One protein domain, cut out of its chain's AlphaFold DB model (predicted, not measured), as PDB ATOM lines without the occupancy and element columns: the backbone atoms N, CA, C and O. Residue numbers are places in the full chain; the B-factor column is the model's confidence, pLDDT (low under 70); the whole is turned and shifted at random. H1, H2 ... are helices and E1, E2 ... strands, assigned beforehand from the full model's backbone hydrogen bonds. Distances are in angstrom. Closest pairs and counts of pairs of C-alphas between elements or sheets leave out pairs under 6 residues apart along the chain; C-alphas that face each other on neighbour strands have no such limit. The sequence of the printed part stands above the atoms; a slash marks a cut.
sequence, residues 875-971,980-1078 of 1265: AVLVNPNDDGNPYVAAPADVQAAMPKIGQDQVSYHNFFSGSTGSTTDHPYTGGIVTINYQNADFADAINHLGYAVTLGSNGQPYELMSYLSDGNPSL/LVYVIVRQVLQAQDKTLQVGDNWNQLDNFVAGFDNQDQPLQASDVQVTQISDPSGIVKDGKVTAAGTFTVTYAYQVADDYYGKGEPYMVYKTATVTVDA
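Overview. This is residues 875 to 971 and 980 to 1078 of the 1265 residues of the protein "GRAM_POS_ANCHORING domain-containing protein" of Lactobacillus sp. PFC-70 (UniProt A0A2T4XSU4). Small sheets stand in a long, loose row: the three strands E3, E4 and E6 at one end, the twisted sheet E2, E1, E7, E5 in the middle with two short helices on one face, and at the other end a larger twisted sheet built on the long hairpin E12 and E13, with the pair E8 and E10 packed on it. E7, E8 and E9 run on one into the next from the middle sheet to that far end. The printed part has 196 residues with two named helices and 13 named strands, in the order E1 E2 H1 E3 E4 H2 E5 E6 E7 E8 E9 E10 E11 E12 E13. The sheets E2 E1 E7 E5 and E9 E13 E12 E11 are mixed, E3 E4 E6 and E8 E10 antiparallel; the class is mostly strand, with under half of the residues in named elements. The whole is loose, with a radius of gyration of the C-alphas of 21.3 A and spans of 72 by 35 by 31 A.

Along the chain. E1, residues 875 to 878, begins with C-alpha 875 at (272.515, 323.267, 325.083). E2 is 887 to 889, H1 892 to 897, E3 906 to 909, E4 928 to 932, H2 938 to 942, E5 947 to 949 and E6 960 to 964. E7, 982 to 987, is 16.0 A long; E8 is 989 to 991, E9 994 to 997 and E10 1008 to 1011. E11, 1025 to 1030, is 14.7 A long, E12, 1045 to 1056, 36.1 A, and E13, 1066 to 1077, 36.5 A, with C-alpha 1077 at (255.903, 355.307, 329.253).

Arrangement. E11, E12 and E13 form a meander, each strand the antiparallel neighbour of the one before; N 1049 and O 1072 of the hairpin E12 and E13 are 3.0 A apart, and N 1050 and O 1028 of the hairpin E11 and E12 2.9 A. E9 is parallel to E13, with N 996 and O 1075 2.9 A apart. E8 and E10 are antiparallel, with N 990 and O 1010 2.8 A apart; the closest C-alphas of E8 and E13 are Ala 991 and Ala 1072, 5.9 A. E7 is parallel to E1, N 985 and O 876 at 2.9 A, and antiparallel to E5, N 948 and O 986 at 2.9 A. H1 and H2 are on the same face of that sheet, at heights of 8.2 A and 7.2 A; in both, every O i to N i+4 pair is within hydrogen-bond range. E4 is antiparallel to E6, N 931 and O 961 at 2.9 A.

Size, cuts and confidence. The C-alphas of Ser 915 and Thr 1042, the two farthest apart, are 72.4 A apart. Residues 972 to 979 are cut out, with 9.2 A between C-alphas 971 and 980. The links E3 to E4, E10 to E11 and E11 to E12 are long. The mean pLDDT of the printed part is 76.1, and 61 residues are under 70, among them 901 to 932 and 958 to 971.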
ATOM      1  N   ALA A 875     273.541 323.330 324.048       85.25
ATOM      2  CA  ALA A 875     272.515 323.267 325.083       85.25
ATOM      3  C   ALA A 875     271.254 322.546 324.571       85.25
ATOM      4  O   ALA A 875     270.702 322.918 323.529       85.25
ATOM      5  N   VAL A 876     270.741 321.574 325.329       84.44
ATOM      6  CA  VAL A 876     269.471 320.887 325.031       84.44
ATOM      7  C   VAL A 876     268.548 320.804 326.243       84.44
ATOM      8  O   VAL A 876     268.988 320.724 327.386       84.44
ATOM      9  N   LEU A 877     267.248 320.793 325.974       81.94
ATOM     10  CA  LEU A 877     266.175 320.531 326.927       81.94
ATOM     11  C   LEU A 877     265.635 319.114 326.707       81.94
ATOM     12  O   LEU A 877     265.551 318.648 325.568       81.94
ATOM     13  N   VAL A 878     265.206 318.457 327.786       75.50
ATOM     14  CA  VAL A 878     264.448 317.198 327.706       75.50
ATOM     15  C   VAL A 878     263.133 317.436 326.957       75.50
ATOM     16  O   VAL A 878     262.425 318.412 327.217       75.50
ATOM     17  N   ASN A 879     262.789 316.536 326.039       73.25
ATOM     18  CA  ASN A 879     261.559 316.557 325.257       73.25
ATOM     19  C   ASN A 879     260.565 315.499 325.776       73.25
ATOM     20  O   ASN A 879     260.618 314.348 325.348       73.25
ATOM     21  N   PRO A 880     259.613 315.852 326.661       62.44
ATOM     22  CA  PRO A 880     258.692 314.883 327.267       62.44
ATOM     23  C   PRO A 880     257.563 314.406 326.328       62.44
ATOM     24  O   PRO A 880     256.574 313.853 326.806       62.44
ATOM     25  N   ASN A 881     257.654 314.661 325.015       60.94
ATOM     26  CA  ASN A 881     256.578 314.415 324.043       60.94
ATOM     27  C   ASN A 881     256.991 313.558 322.829       60.94
ATOM     28  O   ASN A 881     256.169 313.382 321.930       60.94
ATOM     29  N   ASP A 882     258.231 313.065 322.766       57.69
ATOM     30  CA  ASP A 882     258.751 312.318 321.614       57.69
ATOM     31  C   ASP A 882     259.513 311.066 322.072       57.69
ATOM     32  O   ASP A 882     260.614 311.150 322.615       57.69
ATOM     33  N   ASP A 883     258.913 309.896 321.834       51.31
ATOM     34  CA  ASP A 883     259.490 308.586 322.165       51.31
ATOM     35  C   ASP A 883     260.711 308.224 321.280       51.31
ATOM     36  O   ASP A 883     261.363 307.211 321.529       51.31
ATOM     37  N   GLY A 884     260.996 308.999 320.222       45.28
ATOM     38  CA  GLY A 884     262.083 308.771 319.262       45.28
ATOM     39  C   GLY A 884     263.219 309.800 319.302       45.28
ATOM     40  O   GLY A 884     264.327 309.476 318.877       45.28
ATOM     41  N   ASN A 885     262.986 311.009 319.824       55.78
ATOM     42  CA  ASN A 885     264.042 311.990 320.097       55.78
ATOM     43  C   ASN A 885     263.841 312.676 321.471       55.78
ATOM     44  O   ASN A 885     263.092 313.658 321.566       55.78
ATOM     45  N   PRO A 886     264.546 312.218 322.526       66.31
ATOM     46  CA  PRO A 886     264.345 312.691 323.895       66.31
ATOM     47  C   PRO A 886     264.871 314.109 324.169       66.31
ATOM     48  O   PRO A 886     264.681 314.603 325.283       66.31
ATOM     49  N   TYR A 887     265.496 314.788 323.197       77.19
ATOM     50  CA  TYR A 887     266.086 316.117 323.382       77.19
ATOM     51  C   TYR A 887     265.727 317.106 322.265       77.19
ATOM     52  O   TYR A 887     265.633 316.764 321.087       77.19
ATOM     53  N   VAL A 888     265.578 318.379 322.634       81.62
ATOM     54  CA  VAL A 888     265.428 319.512 321.704       81.62
ATOM     55  C   VAL A 888     266.423 320.614 322.050       81.62
ATOM     56  O   VAL A 888     266.743 320.817 323.217       81.62
ATOM     57  N   ALA A 889     266.913 321.347 321.048       80.94
ATOM     58  CA  ALA A 889     267.844 322.453 321.272       80.94
ATOM     59  C   ALA A 889     267.250 323.515 322.218       80.94
ATOM     60  O   ALA A 889     266.081 323.891 322.095       80.94
ATOM     61  N   ALA A 890     268.062 324.007 323.154       87.44
ATOM     62  CA  ALA A 890     267.668 325.085 324.051       87.44
ATOM     63  C   ALA A 890     267.535 326.429 323.295       87.44
ATOM     64  O   ALA A 890     268.048 326.578 322.181       87.44
ATOM     65  N   PRO A 891     266.855 327.436 323.877       89.94
ATOM     66  CA  PRO A 891     266.718 328.753 323.263       89.94
ATOM     67  C   PRO A 891     268.050 329.440 322.930       89.94
ATOM     68  O   PRO A 891     269.083 329.201 323.554       89.94
ATOM     69  N   ALA A 892     268.012 330.324 321.932       87.88
ATOM     70  CA  ALA A 892     269.208 330.922 321.340       87.88
ATOM     71  C   ALA A 892     270.022 331.813 322.300       87.88
ATOM     72  O   ALA A 892     271.214 331.992 322.071       87.88
ATOM     73  N   ASP A 893     269.417 332.354 323.363       89.00
ATOM     74  CA  ASP A 893     270.133 333.051 324.439       89.00
ATOM     75  C   ASP A 893     270.936 332.073 325.307       89.00
ATOM     76  O   ASP A 893     272.107 332.328 325.579       89.00
ATOM     77  N   VAL A 894     270.362 330.915 325.649       90.38
ATOM     78  CA  VAL A 894     271.065 329.831 326.361       90.38
ATOM     79  C   VAL A 894     272.200 329.263 325.507       90.38
ATOM     80  O   VAL A 894     273.318 329.110 325.993       90.38
ATOM     81  N   GLN A 895     271.959 329.016 324.216       88.62
ATOM     82  CA  GLN A 895     272.994 328.517 323.305       88.62
ATOM     83  C   GLN A 895     274.111 329.541 323.042       88.62
ATOM     84  O   GLN A 895     275.261 329.153 322.852       88.62
ATOM     85  N   ALA A 896     273.804 330.842 323.030       87.25
ATOM     86  CA  ALA A 896     274.817 331.891 322.896       87.25
ATOM     87  C   ALA A 896     275.639 332.102 324.180       87.25
ATOM     88  O   ALA A 896     276.742 332.640 324.104       87.25
ATOM     89  N   ALA A 897     275.109 331.696 325.337       88.25
ATOM     90  CA  ALA A 897     275.811 331.730 326.616       88.25
ATOM     91  C   ALA A 897     276.687 330.491 326.865       88.25
ATOM     92  O   ALA A 897     277.627 330.586 327.651       88.25
ATOM     93  N   MET A 898     276.418 329.355 326.206       84.25
ATOM     94  CA  MET A 898     277.242 328.152 326.366       84.25
ATOM     95  C   MET A 898     278.715 328.426 326.025       84.25
ATOM     96  O   MET A 898     278.991 329.046 324.991       84.25
ATOM     97  N   PRO A 899     279.662 327.960 326.860       80.88
ATOM     98  CA  PRO A 899     281.082 328.209 326.667       80.88
ATOM     99  C   PRO A 899     281.633 327.439 325.463       80.88
ATOM    100  O   PRO A 899     280.962 326.601 324.850       80.88
ATOM    101  N   LYS A 900     282.888 327.740 325.124       73.12
ATOM    102  CA  LYS A 900     283.675 326.920 324.202       73.12
ATOM    103  C   LYS A 900     284.043 325.590 324.847       73.12
ATOM    104  O   LYS A 900     284.167 325.527 326.065       73.12
ATOM    105  N   ILE A 901     284.266 324.576 324.021       68.69
ATOM    106  CA  ILE A 901     284.826 323.297 324.463       68.69
ATOM    107  C   ILE A 901     286.297 323.515 324.854       68.69
ATOM    108  O   ILE A 901     287.088 323.979 324.032       68.69
ATOM    109  N   GLY A 902     286.637 323.245 326.118       57.00
ATOM    110  CA  GLY A 902     288.008 323.238 326.641       57.00
ATOM    111  C   GLY A 902     288.653 321.851 326.562       57.00
ATOM    112  O   GLY A 902     287.959 320.836 326.607       57.00
ATOM    113  N   GLN A 903     289.985 321.810 326.456       50.69
ATOM    114  CA  GLN A 903     290.763 320.573 326.277       50.69
ATOM    115  C   GLN A 903     290.714 319.635 327.499       50.69
ATOM    116  O   GLN A 903     290.791 318.421 327.348       50.69
ATOM    117  N   ASP A 904     290.547 320.189 328.699       51.00
ATOM    118  CA  ASP A 904     290.452 319.486 329.985       51.00
ATOM    119  C   ASP A 904     289.013 319.083 330.365       51.00
ATOM    120  O   ASP A 904     288.792 318.346 331.327       51.00
ATOM    121  N   GLN A 905     288.019 319.570 329.620       54.91
ATOM    122  CA  GLN A 905     286.601 319.437 329.963       54.91
ATOM    123  C   GLN A 905     285.919 318.234 329.306       54.91
ATOM    124  O   GLN A 905     284.835 317.846 329.743       54.91
ATOM    125  N   VAL A 906     286.511 317.649 328.258       53.88
ATOM    126  CA  VAL A 906     285.933 316.515 327.521       53.88
ATOM    127  C   VAL A 906     286.975 315.424 327.306       53.88
ATOM    128  O   VAL A 906     287.974 315.638 326.628       53.88
ATOM    129  N   SER A 907     286.702 314.229 327.829       54.50
ATOM    130  CA  SER A 907     287.497 313.027 327.562       54.50
ATOM    131  C   SER A 907     286.812 312.135 326.526       54.50
ATOM    132  O   SER A 907     285.602 311.897 326.591       54.50
ATOM    133  N   TYR A 908     287.596 311.621 325.578       52.59
ATOM    134  CA  TYR A 908     287.143 310.681 324.552       52.59
ATOM    135  C   TYR A 908     287.643 309.285 324.888       52.59
ATOM    136  O   TYR A 908     288.825 309.082 325.152       52.59
ATOM    137  N   HIS A 909     286.740 308.316 324.845       49.34
ATOM    138  CA  HIS A 909     287.035 306.923 325.128       49.34
ATOM    139  C   HIS A 909     286.545 306.096 323.936       49.34
ATOM    140  O   HIS A 909     285.346 305.880 323.760       49.34
ATOM    141  N   ASN A 910     287.464 305.711 323.050       49.25
ATOM    142  CA  ASN A 910     287.113 305.008 321.817       49.25
ATOM    143  C   ASN A 910     286.843 303.520 322.103       49.25
ATOM    144  O   ASN A 910     287.773 302.764 322.385       49.25
ATOM    145  N   PHE A 911     285.575 303.112 322.022       52.72
ATOM    146  CA  PHE A 911     285.090 301.772 322.350       52.72
ATOM    147  C   PHE A 911     284.320 301.157 321.193       52.72
ATOM    148  O   PHE A 911     283.614 301.856 320.472       52.72
ATOM    149  N   PHE A 912     284.379 299.830 321.079       41.53
ATOM    150  CA  PHE A 912     283.367 299.058 320.364       41.53
ATOM    151  C   PHE A 912     283.418 297.588 320.806       41.53
ATOM    152  O   PHE A 912     284.329 296.855 320.427       41.53
ATOM    153  N   SER A 913     282.412 297.123 321.546       36.06
ATOM    154  CA  SER A 913     282.102 295.689 321.639       36.06
ATOM    155  C   SER A 913     281.295 295.273 320.399       36.06
ATOM    156  O   SER A 913     280.395 296.006 319.992       36.06
ATOM    157  N   GLY A 914     281.589 294.115 319.791       35.12
ATOM    158  CA  GLY A 914     281.013 293.689 318.499       35.12
ATOM    159  C   GLY A 914     279.481 293.851 318.382       35.12
ATOM    160  O   GLY A 914     278.727 293.537 319.295       35.12
ATOM    161  N   SER A 915     278.927 294.223 317.223       35.75
ATOM    162  CA  SER A 915     278.778 293.222 316.148       35.75
ATOM    163  C   SER A 915     278.327 293.759 314.772       35.75
ATOM    164  O   SER A 915     278.224 292.974 313.828       35.75
ATOM    165  N   THR A 916     278.063 295.060 314.608       35.00
ATOM    166  CA  THR A 916     277.552 295.642 313.346       35.00
ATOM    167  C   THR A 916     278.570 296.569 312.688       35.00
ATOM    168  O   THR A 916     278.956 297.578 313.269       35.00
ATOM    169  N   GLY A 917     278.998 296.245 311.465       46.84
ATOM    170  CA  GLY A 917     280.070 296.972 310.783       46.84
ATOM    171  C   GLY A 917     279.712 298.414 310.404       46.84
ATOM    172  O   GLY A 917     278.784 298.635 309.627       46.84
ATOM    173  N   SER A 918     280.520 299.360 310.885       37.72
ATOM    174  CA  SER A 918     280.674 300.710 310.327       37.72
ATOM    175  C   SER A 918     281.993 300.801 309.544       37.72
ATOM    176  O   SER A 918     282.859 299.931 309.672       37.72
ATOM    177  N   THR A 919     282.127 301.799 308.674       36.97
ATOM    178  CA  THR A 919     283.251 301.929 307.729       36.97
ATOM    179  C   THR A 919     284.475 302.632 308.322       36.97
ATOM    180  O   THR A 919     284.395 303.301 309.345       36.97
ATOM    181  N   THR A 920     285.610 302.487 307.635       37.50
ATOM    182  CA  THR A 920     286.994 302.864 307.998       37.50
ATOM    183  C   THR A 920     287.277 304.340 308.317       37.50
ATOM    184  O   THR A 920     288.435 304.701 308.507       37.50
ATOM    185  N   ASP A 921     286.257 305.195 308.361       34.88
ATOM    186  CA  ASP A 921     286.391 306.633 308.111       34.88
ATOM    187  C   ASP A 921     285.915 307.498 309.304       34.88
ATOM    188  O   ASP A 921     285.947 308.726 309.224       34.88
ATOM    189  N   HIS A 922     285.439 306.891 310.405       39.44
ATOM    190  CA  HIS A 922     284.810 307.595 311.538       39.44
ATOM    191  C   HIS A 922     285.293 307.073 312.915       39.44
ATOM    192  O   HIS A 922     284.768 306.061 313.390       39.44
ATOM    193  N   PRO A 923     286.224 307.771 313.605       39.16
ATOM    194  CA  PRO A 923     286.895 307.266 314.814       39.16
ATOM    195  C   PRO A 923     286.021 307.208 316.080       39.16
ATOM    196  O   PRO A 923     286.475 306.700 317.099       39.16
ATOM    197  N   TYR A 924     284.776 307.696 316.031       47.81
ATOM    198  CA  TYR A 924     283.867 307.760 317.185       47.81
ATOM    199  C   TYR A 924     282.678 306.791 317.111       47.81
ATOM    200  O   TYR A 924     281.739 306.941 317.886       47.81
ATOM    201  N   THR A 925     282.666 305.807 316.206       37.78
ATOM    202  CA  THR A 925     281.587 304.800 316.200       37.78
ATOM    203  C   THR A 925     281.742 303.847 317.390       37.78
ATOM    204  O   THR A 925     282.647 303.022 317.381       37.78
ATOM    205  N   GLY A 926     280.842 303.944 318.372       41.41
ATOM    206  CA  GLY A 926     280.771 303.120 319.587       41.41
ATOM    207  C   GLY A 926     281.407 303.735 320.841       41.41
ATOM    208  O   GLY A 926     281.195 303.222 321.937       41.41
ATOM    209  N   GLY A 927     282.164 304.829 320.708       48.81
ATOM    210  CA  GLY A 927     282.915 305.424 321.818       48.81
ATOM    211  C   GLY A 927     282.052 306.170 322.837       48.81
ATOM    212  O   GLY A 927     280.987 306.689 322.502       48.81
ATOM    213  N   ILE A 928     282.543 306.273 324.074       50.50
ATOM    214  CA  ILE A 928     281.976 307.154 325.099       50.50
ATOM    215  C   ILE A 928     282.720 308.490 325.073       50.50
ATOM    216  O   ILE A 928     283.943 308.544 325.187       50.50
ATOM    217  N   VAL A 929     281.975 309.585 324.981       58.84
ATOM    218  CA  VAL A 929     282.468 310.934 325.284       58.84
ATOM    219  C   VAL A 929     282.035 311.272 326.706       58.84
ATOM    220  O   VAL A 929     280.877 311.040 327.034       58.84
ATOM    221  N   THR A 930     282.906 311.820 327.553       58.72
ATOM    222  CA  THR A 930     282.535 312.260 328.911       58.72
ATOM    223  C   THR A 930     282.903 313.723 329.121       58.72
ATOM    224  O   THR A 930     284.073 314.081 328.999       58.72
ATOM    225  N   ILE A 931     281.911 314.551 329.458       67.31
ATOM    226  CA  ILE A 931     282.080 315.970 329.797       67.31
ATOM    227  C   ILE A 931     282.162 316.116 331.321       67.31
ATOM    228  O   ILE A 931     281.272 315.635 332.028       67.31
ATOM    229  N   ASN A 932     283.167 316.835 331.821       68.19
ATOM    230  CA  ASN A 932     283.204 317.326 333.196       68.19
ATOM    231  C   ASN A 932     282.447 318.668 333.279       68.19
ATOM    232  O   ASN A 932     282.850 319.684 332.714       68.19
ATOM    233  N   TYR A 933     281.307 318.655 333.965       71.44
ATOM    234  CA  TYR A 933     280.392 319.790 334.121       71.44
ATOM    235  C   TYR A 933     280.841 320.788 335.208       71.44
ATOM    236  O   TYR A 933     280.350 321.922 335.234       71.44
ATOM    237  N   GLN A 934     281.747 320.381 336.105       67.62
ATOM    238  CA  GLN A 934     282.327 321.222 337.157       67.62
ATOM    239  C   GLN A 934     283.409 322.156 336.596       67.62
ATOM    240  O   GLN A 934     283.421 323.339 336.935       67.62
ATOM    241  N   ASN A 935     284.262 321.651 335.700       59.56
ATOM    242  CA  ASN A 935     285.382 322.381 335.087       59.56
ATOM    243  C   ASN A 935     284.966 323.262 333.890       59.56
ATOM    244  O   ASN A 935     285.790 323.975 333.321       59.56
ATOM    245  N   ALA A 936     283.694 323.204 333.485       66.06
ATOM    246  CA  ALA A 936     283.185 323.858 332.280       66.06
ATOM    247  C   ALA A 936     282.256 325.061 332.536       66.06
ATOM    248  O   ALA A 936     281.662 325.573 331.591       66.06
ATOM    249  N   ASP A 937     282.092 325.513 333.787       76.75
ATOM    250  CA  ASP A 937     281.318 326.710 334.187       76.75
ATOM    251  C   ASP A 937     279.865 326.813 333.650       76.75
ATOM    252  O   ASP A 937     279.224 327.861 333.770       76.75
ATOM    253  N   PHE A 938     279.280 325.729 333.113       83.06
ATOM    254  CA  PHE A 938     277.941 325.720 332.495       83.06
ATOM    255  C   PHE A 938     276.861 326.345 333.376       83.06
ATOM    256  O   PHE A 938     275.990 327.071 332.899       83.06
ATOM    257  N   ALA A 939     276.925 326.042 334.670       83.94
ATOM    258  CA  ALA A 939     275.991 326.518 335.667       83.94
ATOM    259  C   ALA A 939     276.033 328.049 335.812       83.94
ATOM    260  O   ALA A 939     274.969 328.667 335.834       83.94
ATOM    261  N   ASP A 940     277.217 328.666 335.834       85.50
ATOM    262  CA  ASP A 940     277.376 330.126 335.895       85.50
ATOM    263  C   ASP A 940     277.137 330.811 334.541       85.50
ATOM    264  O   ASP A 940     276.601 331.921 334.483       85.50
ATOM    265  N   ALA A 941     277.420 330.118 333.436       87.62
ATOM    266  CA  ALA A 941     277.096 330.586 332.093       87.62
ATOM    267  C   ALA A 941     275.581 330.799 331.888       87.62
ATOM    268  O   ALA A 941     275.186 331.749 331.211       87.62
ATOM    269  N   ILE A 942     274.719 329.961 332.485       91.31
ATOM    270  CA  ILE A 942     273.262 329.984 332.234       91.31
ATOM    271  C   ILE A 942     272.389 330.398 333.432       91.31
ATOM    272  O   ILE A 942     271.206 330.698 333.224       91.31
ATOM    273  N   ASN A 943     272.922 330.468 334.662       91.50
ATOM    274  CA  ASN A 943     272.121 330.765 335.861       91.50
ATOM    275  C   ASN A 943     271.341 332.083 335.760       91.50
ATOM    276  O   ASN A 943     270.189 332.145 336.180       91.50
ATOM    277  N   HIS A 944     271.912 333.120 335.152       91.62
ATOM    278  CA  HIS A 944     271.300 334.441 334.996       91.62
ATOM    279  C   HIS A 944     270.207 334.503 333.910       91.62
ATOM    280  O   HIS A 944     269.459 335.486 333.821       91.62
ATOM    281  N   LEU A 945     270.089 333.453 333.088       94.25
ATOM    282  CA  LEU A 945     269.057 333.295 332.063       94.25
ATOM    283  C   LEU A 945     267.807 332.567 332.580       94.25
ATOM    284  O   LEU A 945     266.853 332.406 331.815       94.25
ATOM    285  N   GLY A 946     267.766 332.171 333.854       93.25
ATOM    286  CA  GLY A 946     266.668 331.404 334.454       93.25
ATOM    287  C   GLY A 946     266.758 329.895 334.215       93.25
ATOM    288  O   GLY A 946     265.747 329.203 334.347       93.25
ATOM    289  N   TYR A 947     267.940 329.390 333.856       93.50
ATOM    290  CA  TYR A 947     268.209 327.974 333.605       93.50
ATOM    291  C   TYR A 947     269.188 327.406 334.634       93.50
ATOM    292  O   TYR A 947     270.003 328.135 335.191       93.50
ATOM    293  N   ALA A 948     269.117 326.096 334.842       90.75
ATOM    294  CA  ALA A 948     270.137 325.306 335.523       90.75
ATOM    295  C   ALA A 948     270.692 324.237 334.576       90.75
ATOM    296  O   ALA A 948     270.041 323.880 333.588       90.75
ATOM    297  N   VAL A 949     271.850 323.671 334.913       87.38
ATOM    298  CA  VAL A 949     272.204 322.327 334.428       87.38
ATOM    299  C   VAL A 949     271.245 321.294 335.035       87.38
ATOM    300  O   VAL A 949     270.596 321.552 336.054       87.38
ATOM    301  N   THR A 950     271.117 320.124 334.415       79.12
ATOM    302  CA  THR A 950     270.355 319.019 335.016       79.12
ATOM    303  C   THR A 950     271.010 318.553 336.325       79.12
ATOM    304  O   THR A 950     272.218 318.697 336.522       79.12
ATOM    305  N   LEU A 951     270.200 318.006 337.232       77.88
ATOM    306  CA  LEU A 951     270.627 317.517 338.543       77.88
ATOM    307  C   LEU A 951     270.621 315.987 338.588       77.88
ATOM    308  O   LEU A 951     269.750 315.356 337.985       77.88
ATOM    309  N   GLY A 952     271.545 315.405 339.347       69.81
ATOM    310  CA  GLY A 952     271.560 313.983 339.664       69.81
ATOM    311  C   GLY A 952     270.449 313.576 340.640       69.81
ATOM    312  O   GLY A 952     269.738 314.399 341.221       69.81
ATOM    313  N   SER A 953     270.325 312.270 340.882       67.94
ATOM    314  CA  SER A 953     269.345 311.690 341.821       67.94
ATOM    315  C   SER A 953     269.563 312.085 343.292       67.94
ATOM    316  O   SER A 953     268.672 311.898 344.118       67.94
ATOM    317  N   ASN A 954     270.728 312.653 343.611       70.00
ATOM    318  CA  ASN A 954     271.076 313.272 344.891       70.00
ATOM    319  C   ASN A 954     270.564 314.724 345.037       70.00
ATOM    320  O   ASN A 954     270.710 315.303 346.111       70.00
ATOM    321  N   GLY A 955     269.990 315.319 343.984       70.88
ATOM    322  CA  GLY A 955     269.538 316.714 343.961       70.88
ATOM    323  C   GLY A 955     270.650 317.752 343.764       70.88
ATOM    324  O   GLY A 955     270.369 318.942 343.858       70.88
ATOM    325  N   GLN A 956     271.884 317.322 343.487       77.56
ATOM    326  CA  GLN A 956     273.017 318.193 343.159       77.56
ATOM    327  C   GLN A 956     273.193 318.293 341.635       77.56
ATOM    328  O   GLN A 956     272.723 317.403 340.921       77.56
ATOM    329  N   PRO A 957     273.859 319.333 341.103       74.25
ATOM    330  CA  PRO A 957     274.280 319.374 339.701       74.25
ATOM    331  C   PRO A 957     275.019 318.099 339.267       74.25
ATOM    332  O   PRO A 957     275.753 317.514 340.059       74.25
ATOM    333  N   TYR A 958     274.850 317.673 338.011       67.25
ATOM    334  CA  TYR A 958     275.740 316.654 337.440       67.25
ATOM    335  C   TYR A 958     277.179 317.182 337.405       67.25
ATOM    336  O   TYR A 958     277.412 318.260 336.872       67.25
ATOM    337  N   GLU A 959     278.124 316.416 337.951       66.69
ATOM    338  CA  GLU A 959     279.570 316.701 337.909       66.69
ATOM    339  C   GLU A 959     280.215 316.137 336.631       66.69
ATOM    340  O   GLU A 959     281.078 316.771 336.029       66.69
ATOM    341  N   LEU A 960     279.732 314.979 336.172       60.03
ATOM    342  CA  LEU A 960     280.164 314.273 334.965       60.03
ATOM    343  C   LEU A 960     278.935 313.796 334.178       60.03
ATOM    344  O   LEU A 960     277.938 313.377 334.774       60.03
ATOM    345  N   MET A 961     279.010 313.821 332.847       60.56
ATOM    346  CA  MET A 961     277.999 313.241 331.955       60.56
ATOM    347  C   MET A 961     278.669 312.501 330.797       60.56
ATOM    348  O   MET A 961     279.568 313.048 330.160       60.56
ATOM    349  N   SER A 962     278.206 311.283 330.511       58.41
ATOM    350  CA  SER A 962     278.779 310.394 329.494       58.41
ATOM    351  C   SER A 962     277.775 310.082 328.382       58.41
ATOM    352  O   SER A 962     276.608 309.796 328.647       58.41
ATOM    353  N   TYR A 963     278.244 310.102 327.136       58.50
ATOM    354  CA  TYR A 963     277.452 309.975 325.914       58.50
ATOM    355  C   TYR A 963     278.017 308.834 325.075       58.50
ATOM    356  O   TYR A 963     279.178 308.899 324.673       58.50
ATOM    357  N   LEU A 964     277.210 307.812 324.785       47.91
ATOM    358  CA  LEU A 964     277.576 306.805 323.791       47.91
ATOM    359  C   LEU A 964     277.379 307.395 322.389       47.91
ATOM    360  O   LEU A 964     276.324 307.954 322.083       47.91
ATOM    361  N   SER A 965     278.402 307.300 321.549       51.78
ATOM    362  CA  SER A 965     278.373 307.793 320.176       51.78
ATOM    363  C   SER A 965     278.027 306.641 319.236       51.78
ATOM    364  O   SER A 965     278.899 305.915 318.764       51.78
ATOM    365  N   ASP A 966     276.736 306.457 318.951       42.41
ATOM    366  CA  ASP A 966     276.180 305.308 318.205       42.41
ATOM    367  C   ASP A 966     276.642 305.191 316.728       42.41
ATOM    368  O   ASP A 966     276.091 304.405 315.957       42.41
ATOM    369  N   GLY A 967     277.610 306.001 316.278       42.22
ATOM    370  CA  GLY A 967     278.146 306.012 314.907       42.22
ATOM    371  C   GLY A 967     277.155 306.436 313.816       42.22
ATOM    372  O   GLY A 967     277.512 306.492 312.642       42.22
ATOM    373  N   ASN A 968     275.911 306.737 314.191       34.88
ATOM    374  CA  ASN A 968     274.818 307.067 313.292       34.88
ATOM    375  C   ASN A 968     274.449 308.556 313.444       34.88
ATOM    376  O   ASN A 968     273.755 308.920 314.396       34.88
ATOM    377  N   PRO A 969     274.887 309.443 312.533       35.94
ATOM    378  CA  PRO A 969     274.773 310.891 312.705       35.94
ATOM    379  C   PRO A 969     273.377 311.441 312.336       35.94
ATOM    380  O   PRO A 969     273.238 312.460 311.661       35.94
ATOM    381  N   SER A 970     272.311 310.750 312.745       30.08
ATOM    382  CA  SER A 970     270.946 310.954 312.250       30.08
ATOM    383  C   SER A 970     270.034 311.731 313.212       30.08
ATOM    384  O   SER A 970     268.939 311.261 313.523       30.08
ATOM    385  N   LEU A 971     270.450 312.925 313.660       31.62
ATOM    386  CA  LEU A 971     269.552 313.878 314.348       31.62
ATOM    387  C   LEU A 971     269.591 315.333 313.831       31.62
ATOM    388  O   LEU A 971     268.638 316.065 314.091       31.62
ATOM    389  N   LEU A 980     278.293 314.635 318.524       53.78
ATOM    390  CA  LEU A 980     277.247 315.445 319.169       53.78
ATOM    391  C   LEU A 980     277.466 315.593 320.689       53.78
ATOM    392  O   LEU A 980     276.876 314.866 321.486       53.78
ATOM    393  N   VAL A 981     278.290 316.560 321.093       63.81
ATOM    394  CA  VAL A 981     278.572 316.887 322.505       63.81
ATOM    395  C   VAL A 981     277.557 317.918 323.034       63.81
ATOM    396  O   VAL A 981     277.661 319.114 322.740       63.81
ATOM    397  N   TYR A 982     276.558 317.467 323.807       73.00
ATOM    398  CA  TYR A 982     275.428 318.301 324.253       73.00
ATOM    399  C   TYR A 982     275.239 318.372 325.777       73.00
ATOM    400  O   TYR A 982     275.201 317.364 326.471       73.00
ATOM    401  N   VAL A 983     275.020 319.571 326.315       78.88
ATOM    402  CA  VAL A 983     274.769 319.819 327.743       78.88
ATOM    403  C   VAL A 983     273.266 319.856 328.001       78.88
ATOM    404  O   VAL A 983     272.552 320.710 327.469       78.88
ATOM    405  N   ILE A 984     272.777 318.943 328.843       83.12
ATOM    406  CA  ILE A 984     271.364 318.916 329.248       83.12
ATOM    407  C   ILE A 984     271.114 320.010 330.295       83.12
ATOM    408  O   ILE A 984     271.693 319.997 331.387       83.12
ATOM    409  N   VAL A 985     270.239 320.953 329.949       88.19
ATOM    410  CA  VAL A 985     269.809 322.077 330.787       88.19
ATOM    411  C   VAL A 985     268.322 321.974 331.117       88.19
ATOM    412  O   VAL A 985     267.561 321.270 330.450       88.19
ATOM    413  N   ARG A 986     267.881 322.719 332.132       88.00
ATOM    414  CA  ARG A 986     266.477 322.808 332.557       88.00
ATOM    415  C   ARG A 986     266.066 324.244 332.859       88.00
ATOM    416  O   ARG A 986     266.863 325.026 333.373       88.00
ATOM    417  N   GLN A 987     264.822 324.605 332.542       90.12
ATOM    418  CA  GLN A 987     264.298 325.949 332.799       90.12
ATOM    419  C   GLN A 987     263.686 326.026 334.201       90.12
ATOM    420  O   GLN A 987     262.706 325.347 334.489       90.12
ATOM    421  N   VAL A 988     264.241 326.884 335.057       92.56
ATOM    422  CA  VAL A 988     263.872 326.987 336.479       92.56
ATOM    423  C   VAL A 988     263.057 328.250 336.764       92.56
ATOM    424  O   VAL A 988     262.140 328.209 337.580       92.56
ATOM    425  N   LEU A 989     263.343 329.367 336.081       94.00
ATOM    426  CA  LEU A 989     262.656 330.652 336.268       94.00
ATOM    427  C   LEU A 989     262.251 331.296 334.933       94.00
ATOM    428  O   LEU A 989     263.087 331.595 334.079       94.00
ATOM    429  N   GLN A 990     260.962 331.606 334.800       93.38
ATOM    430  CA  GLN A 990     260.396 332.411 333.721       93.38
ATOM    431  C   GLN A 990     259.922 333.767 334.256       93.38
ATOM    432  O   GLN A 990     259.109 333.855 335.179       93.38
ATOM    433  N   ALA A 991     260.376 334.836 333.608       93.25
ATOM    434  CA  ALA A 991     259.904 336.195 333.834       93.25
ATOM    435  C   ALA A 991     259.696 336.903 332.487       93.25
ATOM    436  O   ALA A 991     260.340 336.559 331.495       93.25
ATOM    437  N   GLN A 992     258.790 337.877 332.461       94.12
ATOM    438  CA  GLN A 992     258.425 338.666 331.285       94.12
ATOM    439  C   GLN A 992     258.734 340.144 331.515       94.12
ATOM    440  O   GLN A 992     258.466 340.680 332.594       94.12
ATOM    441  N   ASP A 993     259.227 340.825 330.487       95.81
ATOM    442  CA  ASP A 993     259.292 342.285 330.475       95.81
ATOM    443  C   ASP A 993     257.876 342.887 330.443       95.81
ATOM    444  O   ASP A 993     256.926 342.266 329.954       95.81
ATOM    445  N   LYS A 994     257.712 344.106 330.966       94.81
ATOM    446  CA  LYS A 994     256.427 344.826 330.946       94.81
ATOM    447  C   LYS A 994     256.580 346.283 330.541       94.81
ATOM    448  O   LYS A 994     257.496 346.965 330.990       94.81
ATOM    449  N   THR A 995     255.596 346.769 329.788       95.50
ATOM    450  CA  THR A 995     255.345 348.200 329.601       95.50
ATOM    451  C   THR A 995     254.164 348.624 330.472       95.50
ATOM    452  O   THR A 995     253.130 347.956 330.476       95.50
ATOM    453  N   LEU A 996     254.322 349.726 331.202       93.81
ATOM    454  CA  LEU A 996     253.309 350.365 332.045       93.81
ATOM    455  C   LEU A 996     253.189 351.852 331.680       93.81
ATOM    456  O   LEU A 996     254.099 352.423 331.082       93.81
ATOM    457  N   GLN A 997     252.106 352.503 332.085       92.44
ATOM    458  CA  GLN A 997     251.929 353.954 331.983       92.44
ATOM    459  C   GLN A 997     252.176 354.624 333.340       92.44
ATOM    460  O   GLN A 997     251.860 354.060 334.392       92.44
ATOM    461  N   VAL A 998     252.695 355.862 333.361       92.44
ATOM    462  CA  VAL A 998     252.760 356.647 334.611       92.44
ATOM    463  C   VAL A 998     251.356 356.798 335.201       92.44
ATOM    464  O   VAL A 998     250.499 357.476 334.636       92.44
ATOM    465  N   GLY A 999     251.143 356.212 336.379       88.81
ATOM    466  CA  GLY A 999     249.825 356.119 337.003       88.81
ATOM    467  C   GLY A 999     249.317 354.691 337.218       88.81
ATOM    468  O   GLY A 999     248.337 354.545 337.953       88.81
ATOM    469  N   ASP A1000     249.983 353.674 336.670       94.62
ATOM    470  CA  ASP A1000     249.672 352.262 336.918       94.62
ATOM    471  C   ASP A1000     250.198 351.768 338.276       94.62
ATOM    472  O   ASP A1000     251.122 352.335 338.867       94.62
ATOM    473  N   ASN A1001     249.594 350.689 338.776       94.12
ATOM    474  CA  ASN A1001     250.085 349.953 339.940       94.12
ATOM    475  C   ASN A1001     251.097 348.888 339.484       94.12
ATOM    476  O   ASN A1001     250.946 348.335 338.397       94.12
ATOM    477  N   TRP A1002     252.083 348.571 340.325       94.50
ATOM    478  CA  TRP A1002     253.046 347.494 340.080       94.50
ATOM    479  C   TRP A1002     253.427 346.785 341.382       94.50
ATOM    480  O   TRP A1002     253.782 347.431 342.374       94.50
ATOM    481  N   ASN A1003     253.385 345.455 341.358       91.25
ATOM    482  CA  ASN A1003     253.800 344.570 342.443       91.25
ATOM    483  C   ASN A1003     255.075 343.807 342.061       91.25
ATOM    484  O   ASN A1003     255.302 343.486 340.899       91.25
ATOM    485  N   GLN A1004     255.860 343.412 343.065       88.94
ATOM    486  CA  GLN A1004     257.165 342.755 342.884       88.94
ATOM    487  C   GLN A1004     257.113 341.456 342.058       88.94
ATOM    488  O   GLN A1004     258.100 341.086 341.432       88.94
ATOM    489  N   LEU A1005     255.967 340.769 342.045       90.25
ATOM    490  CA  LEU A1005     255.739 339.519 341.312       90.25
ATOM    491  C   LEU A1005     255.051 339.724 339.951       90.25
ATOM    492  O   LEU A1005     254.844 338.752 339.235       90.25
ATOM    493  N   ASP A1006     254.708 340.954 339.553       92.19
ATOM    494  CA  ASP A1006     253.944 341.195 338.318       92.19
ATOM    495  C   ASP A1006     254.702 340.778 337.047       92.19
ATOM    496  O   ASP A1006     254.076 340.572 336.005       92.19
ATOM    497  N   ASN A1007     256.031 340.679 337.106       93.94
ATOM    498  CA  ASN A1007     256.884 340.245 336.002       93.94
ATOM    499  C   ASN A1007     257.260 338.756 336.077       93.94
ATOM    500  O   ASN A1007     257.794 338.231 335.103       93.94
ATOM    501  N   PHE A1008     256.960 338.059 337.175       92.81
ATOM    502  CA  PHE A1008     257.127 336.611 337.273       92.81
ATOM    503  C   PHE A1008     256.040 335.903 336.448       92.81
ATOM    504  O   PHE A1008     254.888 336.342 336.419       92.81
ATOM    505  N   VAL A1009     256.408 334.827 335.748       93.56
ATOM    506  CA  VAL A1009     255.494 334.052 334.888       93.56
ATOM    507  C   VAL A1009     255.293 332.650 335.449       93.56
ATOM    508  O   VAL A1009     254.157 332.233 335.664       93.56
ATOM    509  N   ALA A1010     256.393 331.937 335.683       91.94
ATOM    510  CA  ALA A1010     256.415 330.571 336.189       91.94
ATOM    511  C   ALA A1010     257.809 330.236 336.736       91.94
ATOM    512  O   ALA A1010     258.795 330.901 336.420       91.94
ATOM    513  N   GLY A1011     257.900 329.163 337.510       90.38
ATOM    514  CA  GLY A1011     259.161 328.536 337.879       90.38
ATOM    515  C   GLY A1011     258.918 327.090 338.291       90.38
ATOM    516  O   GLY A1011     257.774 326.735 338.584       90.38
ATOM    517  N   PHE A1012     259.962 326.266 338.283       89.31
ATOM    518  CA  PHE A1012     259.841 324.813 338.436       89.31
ATOM    519  C   PHE A1012     260.876 324.260 339.423       89.31
ATOM    520  O   PHE A1012     262.064 324.570 339.317       89.31
ATOM    521  N   ASP A1013     260.420 323.445 340.378       84.69
ATOM    522  CA  ASP A1013     261.285 322.747 341.336       84.69
ATOM    523  C   ASP A1013     262.041 321.583 340.682       84.69
ATOM    524  O   ASP A1013     261.899 321.314 339.491       84.69
ATOM    525  N   ASN A1014     262.864 320.868 341.447       76.50
ATOM    526  CA  ASN A1014     263.709 319.776 340.947       76.50
ATOM    527  C   ASN A1014     262.939 318.498 340.553       76.50
ATOM    528  O   ASN A1014     263.553 317.505 340.164       76.50
ATOM    529  N   GLN A1015     261.610 318.498 340.670       77.44
ATOM    530  CA  GLN A1015     260.699 317.452 340.206       77.44
ATOM    531  C   GLN A1015     259.775 317.986 339.087       77.44
ATOM    532  O   GLN A1015     258.714 317.415 338.822       77.44
ATOM    533  N   ASP A1016     260.170 319.098 338.456       76.56
ATOM    534  CA  ASP A1016     259.438 319.867 337.443       76.56
ATOM    535  C   ASP A1016     258.019 320.295 337.883       76.56
ATOM    536  O   ASP A1016     257.138 320.551 337.056       76.56
ATOM    537  N   GLN A1017     257.775 320.411 339.195       84.69
ATOM    538  CA  GLN A1017     256.507 320.908 339.731       84.69
ATOM    539  C   GLN A1017     256.512 322.446 339.808       84.69
ATOM    540  O   GLN A1017     257.547 323.045 340.108       84.69
ATOM    541  N   PRO A1018     255.372 323.128 339.567       89.75
ATOM    542  CA  PRO A1018     255.316 324.588 339.618       89.75
ATOM    543  C   PRO A1018     255.595 325.170 341.015       89.75
ATOM    544  O   PRO A1018     254.838 324.936 341.965       89.75
ATOM    545  N   LEU A1019     256.634 326.003 341.106       88.12
ATOM    546  CA  LEU A1019     256.999 326.754 342.308       88.12
ATOM    547  C   LEU A1019     255.866 327.678 342.760       88.12
ATOM    548  O   LEU A1019     255.186 328.314 341.948       88.12
ATOM    549  N   GLN A1020     255.691 327.802 344.073       84.25
ATOM    550  CA  GLN A1020     254.806 328.803 344.648       84.25
ATOM    551  C   GLN A1020     255.515 330.159 344.723       84.25
ATOM    552  O   GLN A1020     256.735 330.267 344.828       84.25
ATOM    553  N   ALA A1021     254.726 331.233 344.746       77.38
ATOM    554  CA  ALA A1021     255.239 332.598 344.884       77.38
ATOM    555  C   ALA A1021     255.944 332.886 346.233       77.38
ATOM    556  O   ALA A1021     256.505 333.964 346.408       77.38
ATOM    557  N   SER A1022     255.888 331.954 347.190       82.06
ATOM    558  CA  SER A1022     256.667 331.960 348.435       82.06
ATOM    559  C   SER A1022     258.110 331.488 348.263       82.06
ATOM    560  O   SER A1022     258.948 331.804 349.105       82.06
ATOM    561  N   ASP A1023     258.379 330.725 347.207       82.50
ATOM    562  CA  ASP A1023     259.591 329.916 347.065       82.50
ATOM    563  C   ASP A1023     260.636 330.651 346.203       82.50
ATOM    564  O   ASP A1023     261.836 330.400 346.290       82.50
ATOM    565  N   VAL A1024     260.165 331.615 345.403       87.06
ATOM    566  CA  VAL A1024     260.966 332.508 344.563       87.06
ATOM    567  C   VAL A1024     261.299 333.786 345.329       87.06
ATOM    568  O   VAL A1024     260.414 334.531 345.758       87.06
ATOM    569  N   GLN A1025     262.587 334.081 345.468       89.19
ATOM    570  CA  GLN A1025     263.078 335.265 346.168       89.19
ATOM    571  C   GLN A1025     263.171 336.458 345.209       89.19
ATOM    572  O   GLN A1025     263.729 336.344 344.121       89.19
ATOM    573  N   VAL A1026     262.680 337.633 345.612       89.25
ATOM    574  CA  VAL A1026     262.931 338.893 344.887       89.25
ATOM    575  C   VAL A1026     264.196 339.524 345.465       89.25
ATOM    576  O   VAL A1026     264.143 340.215 346.483       89.25
ATOM    577  N   THR A1027     265.347 339.242 344.855       85.38
ATOM    578  CA  THR A1027     266.665 339.608 345.404       85.38
ATOM    579  C   THR A1027     267.059 341.051 345.111       85.38
ATOM    580  O   THR A1027     267.742 341.674 345.924       85.38
ATOM    581  N   GLN A1028     266.611 341.613 343.984       87.44
ATOM    582  CA  GLN A1028     266.923 342.990 343.603       87.44
ATOM    583  C   GLN A1028     265.760 343.667 342.870       87.44
ATOM    584  O   GLN A1028     265.119 343.084 341.998       87.44
ATOM    585  N   ILE A1029     265.536 344.944 343.189       89.62
ATOM    586  CA  ILE A1029     264.747 345.877 342.375       89.62
ATOM    587  C   ILE A1029     265.665 347.061 342.069       89.62
ATOM    588  O   ILE A1029     266.026 347.825 342.967       89.62
ATOM    589  N   SER A1030     266.092 347.189 340.814       89.44
ATOM    590  CA  SER A1030     267.038 348.217 340.378       89.44
ATOM    591  C   SER A1030     266.287 349.418 339.808       89.44
ATOM    592  O   SER A1030     266.125 349.560 338.596       89.44
ATOM    593  N   ASP A1031     265.809 350.284 340.704       88.25
ATOM    594  CA  ASP A1031     265.165 351.559 340.368       88.25
ATOM    595  C   ASP A1031     266.036 352.757 340.810       88.25
ATOM    596  O   ASP A1031     265.771 353.392 341.836       88.25
ATOM    597  N   PRO A1032     267.097 353.099 340.051       78.06
ATOM    598  CA  PRO A1032     267.969 354.233 340.367       78.06
ATOM    599  C   PRO A1032     267.294 355.601 340.160       78.06
ATOM    600  O   PRO A1032     267.856 356.625 340.549       78.06
ATOM    601  N   SER A1033     266.107 355.635 339.541       84.25
ATOM    602  CA  SER A1033     265.362 356.861 339.227       84.25
ATOM    603  C   SER A1033     264.234 357.151 340.227       84.25
ATOM    604  O   SER A1033     263.686 358.256 340.236       84.25
ATOM    605  N   GLY A1034     263.874 356.182 341.075       85.75
ATOM    606  CA  GLY A1034     262.708 356.257 341.953       85.75
ATOM    607  C   GLY A1034     261.394 356.309 341.170       85.75
ATOM    608  O   GLY A1034     260.491 357.059 341.544       85.75
ATOM    609  N   ILE A1035     261.298 355.579 340.062       90.81
ATOM    610  CA  ILE A1035     260.088 355.386 339.256       90.81
ATOM    611  C   ILE A1035     258.945 354.831 340.117       90.81
ATOM    612  O   ILE A1035     257.848 355.403 340.114       90.81
ATOM    613  N   VAL A1036     259.197 353.774 340.890       89.19
ATOM    614  CA  VAL A1036     258.207 353.101 341.741       89.19
ATOM    615  C   VAL A1036     258.145 353.761 343.118       89.19
ATOM    616  O   VAL A1036     259.160 353.940 343.791       89.19
ATOM    617  N   LYS A1037     256.938 354.102 343.578       87.25
ATOM    618  CA  LYS A1037     256.660 354.529 344.960       87.25
ATOM    619  C   LYS A1037     255.338 353.938 345.429       87.25
ATOM    620  O   LYS A1037     254.360 353.978 344.692       87.25
ATOM    621  N   ASP A1038     255.312 353.396 346.644       86.06
ATOM    622  CA  ASP A1038     254.106 352.875 347.308       86.06
ATOM    623  C   ASP A1038     253.268 351.894 346.449       86.06
ATOM    624  O   ASP A1038     252.038 351.926 346.465       86.06
ATOM    625  N   GLY A1039     253.936 351.024 345.674       85.25
ATOM    626  CA  GLY A1039     253.290 350.057 344.767       85.25
ATOM    627  C   GLY A1039     252.775 350.656 343.452       85.25
ATOM    628  O   GLY A1039     251.914 350.070 342.796       85.25
ATOM    629  N   LYS A1040     253.261 351.844 343.073       89.88
ATOM    630  CA  LYS A1040     252.772 352.617 341.929       89.88
ATOM    631  C   LYS A1040     253.909 353.197 341.090       89.88
ATOM    632  O   LYS A1040     254.879 353.707 341.648       89.88
ATOM    633  N   VAL A1041     253.787 353.190 339.762       90.81
ATOM    634  CA  VAL A1041     254.751 353.872 338.878       90.81
ATOM    635  C   VAL A1041     254.414 355.363 338.755       90.81
ATOM    636  O   VAL A1041     253.284 355.754 338.455       90.81
ATOM    637  N   THR A1042     255.398 356.218 339.050       91.12
ATOM    638  CA  THR A1042     255.224 357.671 339.268       91.12
ATOM    639  C   THR A1042     256.044 358.563 338.334       91.12
ATOM    640  O   THR A1042     255.830 359.775 338.313       91.12
ATOM    641  N   ALA A1043     256.959 357.986 337.556       89.19
ATOM    642  CA  ALA A1043     257.764 358.670 336.549       89.19
ATOM    643  C   ALA A1043     258.017 357.734 335.359       89.19
ATOM    644  O   ALA A1043     257.998 356.519 335.526       89.19
ATOM    645  N   ALA A1044     258.246 358.304 334.177       90.06
ATOM    646  CA  ALA A1044     258.632 357.538 332.996       90.06
ATOM    647  C   ALA A1044     260.118 357.147 333.060       90.06
ATOM    648  O   ALA A1044     260.929 357.887 333.628       90.06
ATOM    649  N   GLY A1045     260.478 356.015 332.462       91.19
ATOM    650  CA  GLY A1045     261.832 355.460 332.481       91.19
ATOM    651  C   GLY A1045     261.828 353.936 332.567       91.19
ATOM    652  O   GLY A1045     260.804 353.304 332.331       91.19
ATOM    653  N   THR A1046     262.965 353.347 332.927       93.62
ATOM    654  CA  THR A1046     263.129 351.890 333.009       93.62
ATOM    655  C   THR A1046     263.732 351.496 334.355       93.62
ATOM    656  O   THR A1046     264.657 352.156 334.832       93.62
ATOM    657  N   PHE A1047     263.223 350.418 334.947       94.44
ATOM    658  CA  PHE A1047     263.795 349.746 336.117       94.44
ATOM    659  C   PHE A1047     263.792 348.226 335.896       94.44
ATOM    660  O   PHE A1047     263.107 347.734 334.996       94.44
ATOM    661  N   THR A1048     264.552 347.472 336.691       94.94
ATOM    662  CA  THR A1048     264.559 345.998 336.613       94.94
ATOM    663  C   THR A1048     264.155 345.346 337.929       94.94
ATOM    664  O   THR A1048     264.306 345.932 339.004       94.94
ATOM    665  N   VAL A1049     263.652 344.117 337.840       94.50
ATOM    666  CA  VAL A1049     263.391 343.225 338.974       94.50
ATOM    667  C   VAL A1049     264.081 341.887 338.724       94.50
ATOM    668  O   VAL A1049     263.993 341.346 337.623       94.50
ATOM    669  N   THR A1050     264.778 341.368 339.731       94.44
ATOM    670  CA  THR A1050     265.505 340.096 339.668       94.44
ATOM    671  C   THR A1050     264.886 339.100 340.637       94.44
ATOM    672  O   THR A1050     264.800 339.346 341.843       94.44
ATOM    673  N   TYR A1051     264.460 337.972 340.079       94.62
ATOM    674  CA  TYR A1051     263.998 336.787 340.790       94.62
ATOM    675  C   TYR A1051     265.164 335.820 340.983       94.62
ATOM    676  O   TYR A1051     266.025 335.735 340.106       94.62
ATOM    677  N   ALA A1052     265.174 335.079 342.088       94.19
ATOM    678  CA  ALA A1052     266.139 334.026 342.379       94.19
ATOM    679  C   ALA A1052     265.463 332.784 342.974       94.19
ATOM    680  O   ALA A1052     264.438 332.891 343.653       94.19
ATOM    681  N   TYR A1053     266.064 331.619 342.756       93.25
ATOM    682  CA  TYR A1053     265.665 330.348 343.355       93.25
ATOM    683  C   TYR A1053     266.901 329.492 343.660       93.25
ATOM    684  O   TYR A1053     267.843 329.454 342.865       93.25
ATOM    685  N   GLN A1054     266.882 328.817 344.810       92.00
ATOM    686  CA  GLN A1054     267.928 327.895 345.249       92.00
ATOM    687  C   GLN A1054     267.629 326.505 344.689       92.00
ATOM    688  O   GLN A1054     266.644 325.880 345.072       92.00
ATOM    689  N   VAL A1055     268.472 326.050 343.767       88.06
ATOM    690  CA  VAL A1055     268.335 324.767 343.073       88.06
ATOM    691  C   VAL A1055     268.971 323.633 343.878       88.06
ATOM    692  O   VAL A1055     268.421 322.537 343.898       88.06
ATOM    693  N   ALA A1056     270.078 323.891 344.576       85.38
ATOM    694  CA  ALA A1056     270.708 322.939 345.490       85.38
ATOM    695  C   ALA A1056     271.368 323.657 346.680       85.38
ATOM    696  O   ALA A1056     271.656 324.853 346.615       85.38
ATOM    697  N   ASP A1057     271.598 322.923 347.773       82.81
ATOM    698  CA  ASP A1057     272.193 323.453 349.013       82.81
ATOM    699  C   ASP A1057     273.715 323.671 348.930       82.81
ATOM    700  O   ASP A1057     274.273 324.388 349.757       82.81
ATOM    701  N   ASP A1058     274.372 323.083 347.928       78.75
ATOM    702  CA  ASP A1058     275.795 323.244 347.620       78.75
ATOM    703  C   ASP A1058     275.953 323.427 346.098       78.75
ATOM    704  O   ASP A1058     275.023 323.181 345.322       78.75
ATOM    705  N   TYR A1059     277.123 323.874 345.664       77.62
ATOM    706  CA  TYR A1059     277.472 324.119 344.274       77.62
ATOM    707  C   TYR A1059     278.851 323.517 344.002       77.62
ATOM    708  O   TYR A1059     279.876 324.157 344.229       77.62
ATOM    709  N   TYR A1060     278.878 322.262 343.541       70.81
ATOM    710  CA  TYR A1060     280.107 321.495 343.281       70.81
ATOM    711  C   TYR A1060     281.103 321.478 344.462       70.81
ATOM    712  O   TYR A1060     282.299 321.715 344.284       70.81
ATOM    713  N   GLY A1061     280.602 321.269 345.685       68.81
ATOM    714  CA  GLY A1061     281.421 321.196 346.903       68.81
ATOM    715  C   GLY A1061     282.031 322.528 347.360       68.81
ATOM    716  O   GLY A1061     282.871 322.535 348.262       68.81
ATOM    717  N   LYS A1062     281.649 323.660 346.747       75.56
ATOM    718  CA  LYS A1062     282.173 324.998 347.077       75.56
ATOM    719  C   LYS A1062     281.657 325.520 348.430       75.56
ATOM    720  O   LYS A1062     282.208 326.492 348.941       75.56
ATOM    721  N   GLY A1063     280.638 324.888 349.023       77.06
ATOM    722  CA  GLY A1063     280.054 325.268 350.316       77.06
ATOM    723  C   GLY A1063     279.094 326.462 350.247       77.06
ATOM    724  O   GLY A1063     278.762 327.041 351.282       77.06
ATOM    725  N   GLU A1064     278.660 326.824 349.040       84.25
ATOM    726  CA  GLU A1064     277.731 327.914 348.731       84.25
ATOM    727  C   GLU A1064     276.560 327.345 347.905       84.25
ATOM    728  O   GLU A1064     276.788 326.468 347.070       84.25
ATOM    729  N   PRO A1065     275.312 327.805 348.094       87.56
ATOM    730  CA  PRO A1065     274.144 327.193 347.461       87.56
ATOM    731  C   PRO A1065     274.058 327.495 345.958       87.56
ATOM    732  O   PRO A1065     274.264 328.633 345.525       87.56
ATOM    733  N   TYR A1066     273.658 326.506 345.154       89.19
ATOM    734  CA  TYR A1066     273.461 326.701 343.716       89.19
ATOM    735  C   TYR A1066     272.201 327.539 343.446       89.19
ATOM    736  O   TYR A1066     271.072 327.092 343.663       89.19
ATOM    737  N   MET A1067     272.399 328.768 342.965       90.38
ATOM    738  CA  MET A1067     271.344 329.758 342.735       90.38
ATOM    739  C   MET A1067     271.119 330.019 341.243       90.38
ATOM    740  O   MET A1067     272.064 330.233 340.486       90.38
ATOM    741  N   VAL A1068     269.850 330.085 340.839       93.62
ATOM    742  CA  VAL A1068     269.415 330.505 339.497       93.62
ATOM    743  C   VAL A1068     268.650 331.816 339.590       93.62
ATOM    744  O   VAL A1068     267.871 332.022 340.519       93.62
ATOM    745  N   TYR A1069     268.845 332.698 338.608       94.56
ATOM    746  CA  TYR A1069     268.299 334.050 338.576       94.56
ATOM    747  C   TYR A1069     267.560 334.335 337.264       94.56
ATOM    748  O   TYR A1069     267.972 333.903 336.192       94.56
ATOM    749  N   LYS A1070     266.501 335.150 337.306       94.88
ATOM    750  CA  LYS A1070     265.940 335.771 336.096       94.88
ATOM    751  C   LYS A1070     265.639 337.237 336.353       94.88
ATOM    752  O   LYS A1070     264.882 337.574 337.260       94.88
ATOM    753  N   THR A1071     266.219 338.109 335.533       94.25
ATOM    754  CA  THR A1071     265.922 339.546 335.554       94.25
ATOM    755  C   THR A1071     264.897 339.884 334.476       94.25
ATOM    756  O   THR A1071     265.021 339.416 333.346       94.25
ATOM    757  N   ALA A1072     263.909 340.704 334.830       95.19
ATOM    758  CA  ALA A1072     262.936 341.286 333.913       95.19
ATOM    759  C   ALA A1072     263.005 342.818 333.936       95.19
ATOM    760  O   ALA A1072     263.286 343.441 334.968       95.19
ATOM    761  N   THR A1073     262.714 343.419 332.790       95.38
ATOM    762  CA  THR A1073     262.737 344.860 332.544       95.38
ATOM    763  C   THR A1073     261.323 345.427 332.594       95.38
ATOM    764  O   THR A1073     260.411 344.948 331.916       95.38
ATOM    765  N   VAL A1074     261.130 346.496 333.365       95.12
ATOM    766  CA  VAL A1074     259.883 347.266 333.380       95.12
ATOM    767  C   VAL A1074     260.144 348.632 332.768       95.12
ATOM    768  O   VAL A1074     260.906 349.436 333.306       95.12
ATOM    769  N   THR A1075     259.496 348.899 331.639       94.75
ATOM    770  CA  THR A1075     259.486 350.211 330.985       94.75
ATOM    771  C   THR A1075     258.203 350.942 331.356       94.75
ATOM    772  O   THR A1075     257.116 350.374 331.313       94.75
ATOM    773  N   VAL A1076     258.325 352.209 331.734       93.31
ATOM    774  CA  VAL A1076     257.202 353.085 332.063       93.31
ATOM    775  C   VAL A1076     257.171 354.229 331.062       93.31
ATOM    776  O   VAL A1076     258.073 355.071 331.042       93.31
ATOM    777  N   ASP A1077     256.128 354.262 330.243       91.00
ATOM    778  CA  ASP A1077     255.903 355.307 329.253       91.00
ATOM    779  C   ASP A1077     255.430 356.611 329.908       91.00
ATOM    780  O   ASP A1077     254.764 356.626 330.949       91.00
ATOM    781  N   ALA A1078     255.768 357.734 329.273       82.50
ATOM    782  CA  ALA A1078     255.245 359.037 329.664       82.50
ATOM    783  C   ALA A1078     253.743 359.132 329.337       82.50
ATOM    784  O   ALA A1078     253.337 358.698 328.260       82.50
TER     785      ALA A1078